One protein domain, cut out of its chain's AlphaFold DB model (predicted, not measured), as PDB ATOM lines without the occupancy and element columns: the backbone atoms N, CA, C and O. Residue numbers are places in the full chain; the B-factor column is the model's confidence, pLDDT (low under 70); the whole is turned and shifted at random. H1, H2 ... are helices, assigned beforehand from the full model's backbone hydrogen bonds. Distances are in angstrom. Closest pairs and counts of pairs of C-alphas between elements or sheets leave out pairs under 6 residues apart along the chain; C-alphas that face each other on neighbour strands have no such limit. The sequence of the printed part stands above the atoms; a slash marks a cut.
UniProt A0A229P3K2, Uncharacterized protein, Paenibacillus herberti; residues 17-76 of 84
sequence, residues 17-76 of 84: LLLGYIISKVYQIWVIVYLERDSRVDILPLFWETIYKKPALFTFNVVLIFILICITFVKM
ATOM      1  N   LEU A  17     -12.201 -10.650   6.317       94.75
ATOM      2  CA  LEU A  17     -13.454 -10.426   5.603       94.75
ATOM      3  C   LEU A  17     -14.558 -11.376   6.079       94.75
ATOM      4  O   LEU A  17     -15.651 -10.916   6.409       94.75
ATOM      5  N   LEU A  18     -14.273 -12.680   6.155       95.31
ATOM      6  CA  LEU A  18     -15.242 -13.679   6.618       95.31
ATOM      7  C   LEU A  18     -15.668 -13.428   8.069       95.31
ATOM      8  O   LEU A  18     -16.864 -13.367   8.358       95.31
ATOM      9  N   LEU A  19     -14.703 -13.232   8.972       93.81
ATOM     10  CA  LEU A  19     -14.978 -12.980  10.388       93.81
ATOM     11  C   LEU A  19     -15.754 -11.677  10.591       93.81
ATOM     12  O   LEU A  19     -16.773 -11.675  11.281       93.81
ATOM     13  N   GLY A  20     -15.320 -10.589   9.955       93.50
ATOM     14  CA  GLY A  20     -15.997  -9.298  10.051       93.50
ATOM     15  C   GLY A  20     -17.430  -9.349   9.519       93.50
ATOM     16  O   GLY A  20     -18.328  -8.751  10.114       93.50
ATOM     17  N   TYR A  21     -17.677 -10.109   8.448       93.69
ATOM     18  CA  TYR A  21     -19.020 -10.280   7.900       93.69
ATOM     19  C   TYR A  21     -19.935 -11.047   8.862       93.69
ATOM     20  O   TYR A  21     -21.045 -10.588   9.146       93.69
ATOM     21  N   ILE A  22     -19.461 -12.178   9.398       94.81
ATOM     22  CA  ILE A  22     -20.221 -13.000  10.353       94.81
ATOM     23  C   ILE A  22     -20.563 -12.179  11.598       94.81
ATOM     24  O   ILE A  22     -21.726 -12.117  11.994       94.81
ATOM     25  N   ILE A  23     -19.575 -11.497  12.178       93.06
ATOM     26  CA  ILE A  23     -19.757 -10.696  13.396       93.06
ATOM     27  C   ILE A  23     -20.722  -9.539  13.146       93.06
ATOM     28  O   ILE A  23     -21.627  -9.319  13.952       93.06
ATOM     29  N   SER A  24     -20.588  -8.841  12.012       92.88
ATOM     30  CA  SER A  24     -21.538  -7.794  11.630       92.88
ATOM     31  C   SER A  24     -22.964  -8.334  11.579       92.88
ATOM     32  O   SER A  24     -23.867  -7.735  12.158       92.88
ATOM     33  N   LYS A  25     -23.181  -9.484  10.930       90.69
ATOM     34  CA  LYS A  25     -24.518 -10.074  10.800       90.69
ATOM     35  C   LYS A  25     -25.105 -10.510  12.134       90.69
ATOM     36  O   LYS A  25     -26.263 -10.195  12.396       90.69
ATOM     37  N   VAL A  26     -24.317 -11.166  12.982       92.12
ATOM     38  CA  VAL A  26     -24.753 -11.551  14.332       92.12
ATOM     39  C   VAL A  26     -25.153 -10.315  15.137       92.12
ATOM     40  O   VAL A  26     -26.224 -10.305  15.740       92.12
ATOM     41  N   TYR A  27     -24.351  -9.246  15.090       88.81
ATOM     42  CA  TYR A  27     -24.672  -8.008  15.797       88.81
ATOM     43  C   TYR A  27     -25.919  -7.321  15.228       88.81
ATOM     44  O   TYR A  27     -26.783  -6.903  15.989       88.81
ATOM     45  N   GLN A  28     -26.074  -7.256  13.902       87.94
ATOM     46  CA  GLN A  28     -27.277  -6.705  13.266       87.94
ATOM     47  C   GLN A  28     -28.545  -7.444  13.693       87.94
ATOM     48  O   GLN A  28     -29.519  -6.800  14.070       87.94
ATOM     49  N   ILE A  29     -28.523  -8.781  13.663       88.62
ATOM     50  CA  ILE A  29     -29.655  -9.610  14.099       88.62
ATOM     51  C   ILE A  29     -29.960  -9.339  15.572       88.62
ATOM     52  O   ILE A  29     -31.117  -9.129  15.924       88.62
ATOM     53  N   TRP A  30     -28.930  -9.292  16.418       87.31
ATOM     54  CA  TRP A  30     -29.097  -8.993  17.837       87.31
ATOM     55  C   TRP A  30     -29.758  -7.626  18.065       87.31
ATOM     56  O   TRP A  30     -30.725  -7.548  18.817       87.31
ATOM     57  N   VAL A  31     -29.307  -6.576  17.369       84.12
ATOM     58  CA  VAL A  31     -29.892  -5.226  17.462       84.12
ATOM     59  C   VAL A  31     -31.342  -5.188  16.977       84.12
ATOM     60  O   VAL A  31     -32.168  -4.526  17.601       84.12
ATOM     61  N   ILE A  32     -31.667  -5.898  15.893       84.31
ATOM     62  CA  ILE A  32     -33.038  -5.954  15.365       84.31
ATOM     63  C   ILE A  32     -33.970  -6.646  16.361       84.31
ATOM     64  O   ILE A  32     -34.996  -6.087  16.736       84.31
ATOM     65  N   VAL A  33     -33.574  -7.820  16.862       84.25
ATOM     66  CA  VAL A  33     -34.351  -8.568  17.862       84.25
ATOM     67  C   VAL A  33     -34.507  -7.766  19.156       84.25
ATOM     68  O   VAL A  33     -35.560  -7.817  19.791       84.25
ATOM     69  N   TYR A  34     -33.474  -7.017  19.551       80.81
ATOM     70  CA  TYR A  34     -33.513  -6.155  20.728       80.81
ATOM     71  C   TYR A  34     -34.583  -5.063  20.604       80.81
ATOM     72  O   TYR A  34     -35.362  -4.863  21.538       80.81
ATOM     73  N   LEU A  35     -34.634  -4.391  19.447       78.38
ATOM     74  CA  LEU A  35     -35.572  -3.301  19.180       78.38
ATOM     75  C   LEU A  35     -37.004  -3.790  18.917       78.38
ATOM     76  O   LEU A  35     -37.945  -3.117  19.320       78.38
ATOM     77  N   GLU A  36     -37.189  -4.965  18.312       78.56
ATOM     78  CA  GLU A  36     -38.526  -5.549  18.107       78.56
ATOM     79  C   GLU A  36     -39.192  -6.013  19.405       78.56
ATOM     80  O   GLU A  36     -40.416  -6.001  19.509       78.56
ATOM     81  N   ARG A  37     -38.411  -6.435  20.405       72.25
ATOM     82  CA  ARG A  37     -38.968  -6.968  21.658       72.25
ATOM     83  C   ARG A  37     -39.441  -5.906  22.652       72.25
ATOM     84  O   ARG A  37     -39.857  -6.286  23.744       72.25
ATOM     85  N   ASP A  38     -39.374  -4.616  22.301       62.50
ATOM     86  CA  ASP A  38     -39.729  -3.483  23.180       62.50
ATOM     87  C   ASP A  38     -39.110  -3.642  24.587       62.50
ATOM     88  O   ASP A  38     -39.688  -3.337  25.637       62.50
ATOM     89  N   SER A  39     -37.919  -4.256  24.605       56.94
ATOM     90  CA  SER A  39     -37.272  -4.717  25.822       56.94
ATOM     91  C   SER A  39     -36.835  -3.472  26.577       56.94
ATOM     92  O   SER A  39     -35.894  -2.804  26.155       56.94
ATOM     93  N   ARG A  40     -37.518  -3.163  27.685       54.97
ATOM     94  CA  ARG A  40     -37.209  -2.094  28.657       54.97
ATOM     95  C   ARG A  40     -35.877  -2.318  29.384       54.97
ATOM     96  O   ARG A  40     -35.801  -2.296  30.608       54.97
ATOM     97  N   VAL A  41     -34.835  -2.631  28.637       55.75
ATOM     98  CA  VAL A  41     -33.475  -2.750  29.122       55.75
ATOM     99  C   VAL A  41     -32.823  -1.418  28.750       55.75
ATOM    100  O   VAL A  41     -32.775  -1.046  27.580       55.75
ATOM    101  N   ASP A  42     -32.371  -0.661  29.751       58.50
ATOM    102  CA  ASP A  42     -31.848   0.716  29.621       58.50
ATOM    103  C   ASP A  42     -30.543   0.833  28.800       58.50
ATOM    104  O   ASP A  42     -29.876   1.866  28.788       58.50
ATOM    105  N   ILE A  43     -30.143  -0.230  28.101       63.78
ATOM    106  CA  ILE A  43     -28.888  -0.317  27.361       63.78
ATOM    107  C   ILE A  43     -29.204  -0.256  25.870       63.78
ATOM    108  O   ILE A  43     -29.339  -1.273  25.194       63.78
ATOM    109  N   LEU A  44     -29.324   0.960  25.339       68.25
ATOM    110  CA  LEU A  44     -29.478   1.160  23.899       68.25
ATOM    111  C   LEU A  44     -28.306   0.497  23.143       68.25
ATOM    112  O   LEU A  44     -27.147   0.764  23.483       68.25
ATOM    113  N   PRO A  45     -28.558  -0.323  22.104       71.56
ATOM    114  CA  PRO A  45     -27.481  -0.972  21.372       71.56
ATOM    115  C   PRO A  45     -26.565   0.066  20.724       71.56
ATOM    116  O   PRO A  45     -27.017   0.974  20.026       71.56
ATOM    117  N   LEU A  46     -25.255  -0.067  20.917       72.25
ATOM    118  CA  LEU A  46     -24.292   0.861  20.333       72.25
ATOM    119  C   LEU A  46     -24.426   0.841  18.797       72.25
ATOM    120  O   LEU A  46     -24.456  -0.231  18.189       72.25
ATOM    121  N   PHE A  47     -24.509   2.017  18.168       74.81
ATOM    122  CA  PHE A  47     -24.708   2.188  16.717       74.81
ATOM    123  C   PHE A  47     -26.033   1.648  16.138       74.81
ATOM    124  O   PHE A  47     -26.128   1.477  14.917       74.81
ATOM    125  N   TRP A  48     -27.072   1.442  16.958       74.62
ATOM    126  CA  TRP A  48     -28.388   0.968  16.500       74.62
ATOM    127  C   TRP A  48     -28.968   1.797  15.339       74.62
ATOM    128  O   TRP A  48     -29.436   1.229  14.353       74.62
ATOM    129  N   GLU A  49     -28.849   3.131  15.387       75.38
ATOM    130  CA  GLU A  49     -29.332   4.007  14.312       75.38
ATOM    131  C   GLU A  49     -28.645   3.727  12.976       75.38
ATOM    132  O   GLU A  49     -29.278   3.751  11.923       75.38
ATOM    133  N   THR A  50     -27.336   3.466  13.008       78.38
ATOM    134  CA  THR A  50     -26.565   3.194  11.790       78.38
ATOM    135  C   THR A  50     -26.928   1.826  11.227       78.38
ATOM    136  O   THR A  50     -27.016   1.673  10.011       78.38
ATOM    137  N   ILE A  51     -27.201   0.851  12.096       79.31
ATOM    138  CA  ILE A  51     -27.643  -0.492  11.706       79.31
ATOM    139  C   ILE A  51     -29.009  -0.447  11.028       79.31
ATOM    140  O   ILE A  51     -29.168  -1.052   9.971       79.31
ATOM    141  N   TYR A  52     -29.955   0.310  11.582       75.94
ATOM    142  CA  TYR A  52     -31.300   0.432  11.021       75.94
ATOM    143  C   TYR A  52     -31.341   1.292   9.755       75.94
ATOM    144  O   TYR A  52     -31.933   0.894   8.755       75.94
ATOM    145  N   LYS A  53     -30.689   2.462   9.760       82.62
ATOM    146  CA  LYS A  53     -30.738   3.398   8.625       82.62
ATOM    147  C   LYS A  53     -29.835   2.963   7.467       82.62
ATOM    148  O   LYS A  53     -30.151   3.240   6.312       82.62
ATOM    149  N   LYS A  54     -28.678   2.349   7.754       86.88
ATOM    150  CA  LYS A  54     -27.636   2.016   6.761       86.88
ATOM    151  C   LYS A  54     -26.918   0.691   7.095       86.88
ATOM    152  O   LYS A  54     -25.702   0.689   7.322       86.88
ATOM    153  N   PRO A  55     -27.611  -0.463   7.039       84.19
ATOM    154  CA  PRO A  55     -27.045  -1.765   7.418       84.19
ATOM    155  C   PRO A  55     -25.828  -2.175   6.571       84.19
ATOM    156  O   PRO A  55     -24.891  -2.810   7.068       84.19
ATOM    157  N   ALA A  56     -25.805  -1.792   5.292       87.00
ATOM    158  CA  ALA A  56     -24.673  -2.059   4.406       87.00
ATOM    159  C   ALA A  56     -23.403  -1.314   4.854       87.00
ATOM    160  O   ALA A  56     -22.321  -1.897   4.885       87.00
ATOM    161  N   LEU A  57     -23.544  -0.051   5.264       88.25
ATOM    162  CA  LEU A  57     -22.425   0.794   5.680       88.25
ATOM    163  C   LEU A  57     -21.844   0.332   7.024       88.25
ATOM    164  O   LEU A  57     -20.627   0.297   7.187       88.25
ATOM    165  N   PHE A  58     -22.701  -0.114   7.949       89.38
ATOM    166  CA  PHE A  58     -22.254  -0.767   9.182       89.38
ATOM    167  C   PHE A  58     -21.421  -2.021   8.885       89.38
ATOM    168  O   PHE A  58     -20.304  -2.154   9.381       89.38
ATOM    169  N   THR A  59     -21.928  -2.904   8.017       90.62
ATOM    170  CA  THR A  59     -21.223  -4.144   7.655       90.62
ATOM    171  C   THR A  59     -19.878  -3.860   7.017       90.62
ATOM    172  O   THR A  59     -18.886  -4.483   7.386       90.62
ATOM    173  N   PHE A  60     -19.829  -2.895   6.103       91.62
ATOM    174  CA  PHE A  60     -18.586  -2.481   5.473       91.62
ATOM    175  C   PHE A  60     -17.550  -2.014   6.502       91.62
ATOM    176  O   PHE A  60     -16.412  -2.475   6.465       91.62
ATOM    177  N   ASN A  61     -17.944  -1.167   7.459       91.62
ATOM    178  CA  ASN A  61     -17.033  -0.668   8.491       91.62
ATOM    179  C   ASN A  61     -16.506  -1.789   9.395       91.62
ATOM    180  O   ASN A  61     -15.303  -1.856   9.644       91.62
ATOM    181  N   VAL A  62     -17.378  -2.693   9.854       92.88
ATOM    182  CA  VAL A  62     -16.968  -3.834  10.691       92.88
ATOM    183  C   VAL A  62     -16.005  -4.742   9.925       92.88
ATOM    184  O   VAL A  62     -14.941  -5.088  10.438       92.88
ATOM    185  N   VAL A  63     -16.330  -5.076   8.675       94.94
ATOM    186  CA  VAL A  63     -15.467  -5.881   7.800       94.94
ATOM    187  C   VAL A  63     -14.108  -5.213   7.594       94.94
ATOM    188  O   VAL A  63     -13.078  -5.866   7.750       94.94
ATOM    189  N   LEU A  64     -14.087  -3.913   7.301       94.62
ATOM    190  CA  LEU A  64     -12.853  -3.160   7.088       94.62
ATOM    191  C   LEU A  64     -11.952  -3.186   8.331       94.62
ATOM    192  O   LEU A  64     -10.753  -3.440   8.212       94.62
ATOM    193  N   ILE A  65     -12.526  -2.985   9.520       94.69
ATOM    194  CA  ILE A  65     -11.793  -3.052  10.790       94.69
ATOM    195  C   ILE A  65     -11.177  -4.441  10.984       94.69
ATOM    196  O   ILE A  65      -9.987  -4.548  11.280       94.69
ATOM    197  N   PHE A  66     -11.946  -5.508  10.765       93.69
ATOM    198  CA  PHE A  66     -11.442  -6.874  10.918       93.69
ATOM    199  C   PHE A  66     -10.338  -7.216   9.915       93.69
ATOM    200  O   PHE A  66      -9.344  -7.838  10.292       93.69
ATOM    201  N   ILE A  67     -10.449  -6.759   8.666       93.06
ATOM    202  CA  ILE A  67      -9.383  -6.902   7.666       93.06
ATOM    203  C   ILE A  67      -8.093  -6.230   8.158       93.06
ATOM    204  O   ILE A  67      -7.028  -6.853   8.130       93.06
ATOM    205  N   LEU A  68      -8.176  -4.989   8.649       94.25
ATOM    206  CA  LEU A  68      -7.011  -4.259   9.162       94.25
ATOM    207  C   LEU A  68      -6.383  -4.954  10.377       94.25
ATOM    208  O   LEU A  68      -5.154  -5.067  10.446       94.25
ATOM    209  N   ILE A  69      -7.204  -5.458  11.303       93.62
ATOM    210  CA  ILE A  69      -6.743  -6.218  12.472       93.62
ATOM    211  C   ILE A  69      -6.006  -7.484  12.025       93.62
ATOM    212  O   ILE A  69      -4.871  -7.704  12.449       93.62
ATOM    213  N   CYS A  70      -6.592  -8.288  11.135       91.25
ATOM    214  CA  CYS A  70      -5.979  -9.530  10.661       91.25
ATOM    215  C   CYS A  70      -4.665  -9.282   9.906       91.25
ATOM    216  O   CYS A  70      -3.678  -9.982  10.144       91.25
ATOM    217  N   ILE A  71      -4.609  -8.265   9.041       89.94
ATOM    218  CA  ILE A  71      -3.375  -7.894   8.330       89.94
ATOM    219  C   ILE A  71      -2.292  -7.451   9.322       89.94
ATOM    220  O   ILE A  71      -1.141  -7.888   9.219       89.94
ATOM    221  N   THR A  72      -2.650  -6.614  10.300       89.69
ATOM    222  CA  THR A  72      -1.718  -6.131  11.333       89.69
ATOM    223  C   THR A  72      -1.210  -7.283  12.195       89.69
ATOM    224  O   THR A  72      -0.008  -7.390  12.437       89.69
ATOM    225  N   PHE A  73      -2.096  -8.198  12.581       90.50
ATOM    226  CA  PHE A  73      -1.755  -9.394  13.341       90.50
ATOM    227  C   PHE A  73      -0.748 -10.281  12.597       90.50
ATOM    228  O   PHE A  73       0.286 -10.654  13.155       90.50
ATOM    229  N   VAL A  74      -0.979 -10.549  11.306       88.75
ATOM    230  CA  VAL A  74      -0.035 -11.320  10.480       88.75
ATOM    231  C   VAL A  74       1.293 -10.587  10.298       88.75
ATOM    232  O   VAL A  74       2.351 -11.217  10.366       88.75
ATOM    233  N   LYS A  75       1.276  -9.259  10.142       86.81
ATOM    234  CA  LYS A  75       2.504  -8.450  10.096       86.81
ATOM    235  C   LYS A  75       3.329  -8.607  11.379       86.81
ATOM    236  O   LYS A  75       4.540  -8.808  11.296       86.81
ATOM    237  N   MET A  76       2.688  -8.555  12.550       87.25
ATOM    238  CA  MET A  76       3.357  -8.744  13.845       87.25
ATOM    239  C   MET A  76       3.928 -10.161  13.991       87.25
ATOM    240  O   MET A  76       5.076 -10.318  14.407       87.25
TER     241      MET A  76
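AT A GLANCE: This is residues 17 to 76 of the 84 residues of an uncharacterized protein of Paenibacillus herberti (UniProt A0A229P3K2). Two long helices, H1 and H3, lie side by side at a slant, running opposite ways and offset along their length, while the short helix H2 sits across H1 at the turn into H3. A loop from H1 folds back to H2; residues 36 to 42 stick out, and so do residues 71 to 76 of H3. The 60 printed residues, with three named helices in the order H1, H2, H3 and no named strand, are all helix in class. The whole is loose, with a radius of gyration of the C-alphas of 13.5 A, and spans 44 by 20 by 15 A.

IN THESE COORDINATES: Find C-alpha 17 at (-13.454, -10.426, 5.603); from there H1, residues 17 to 36, runs 28.4 A to C-alpha 36 at (-38.526, -5.549, 18.107). Next look for H2 at residues 48 to 53. H3, residues 55 to 76, then runs 31.8 A to C-alpha 76 at (3.357, -8.744, 13.845).

HOW THE PARTS SIT: Look first at Gly 20 and Val 63, the closest C-alphas of H1 and H3, 4.1 A apart: these helices touch at a steep tilt of 38 degrees, opposite ways. H1 touches H2 with residues 28 to 32 alone, about perpendicular at 84 degrees; their closest C-alphas, of Gln 28 and Ile 51, are 6.4 A apart. H2 and H3 only just touch, with 3 pairs of C-alphas within 8 A, and only at the corner by their link; the closest C-alphas are those of Ile 51 and Phe 58, 6.0 A apart. In H1, H2 and H3 every O i to N i+4 pair is within hydrogen-bond range.

THE WHOLE: The C-alphas farthest apart, of Asp 38 and Lys 75, are 44.5 A apart. Without the stretches that stand free, the body spans 31 by 16 by 16 A. The printed part has no cut; the link from H1 to H2 is long, and that from H2 to H3 is tight. Check the B-factor column at residues 38 to 44, where pLDDT is under 70; its mean over the printed part is 84.0.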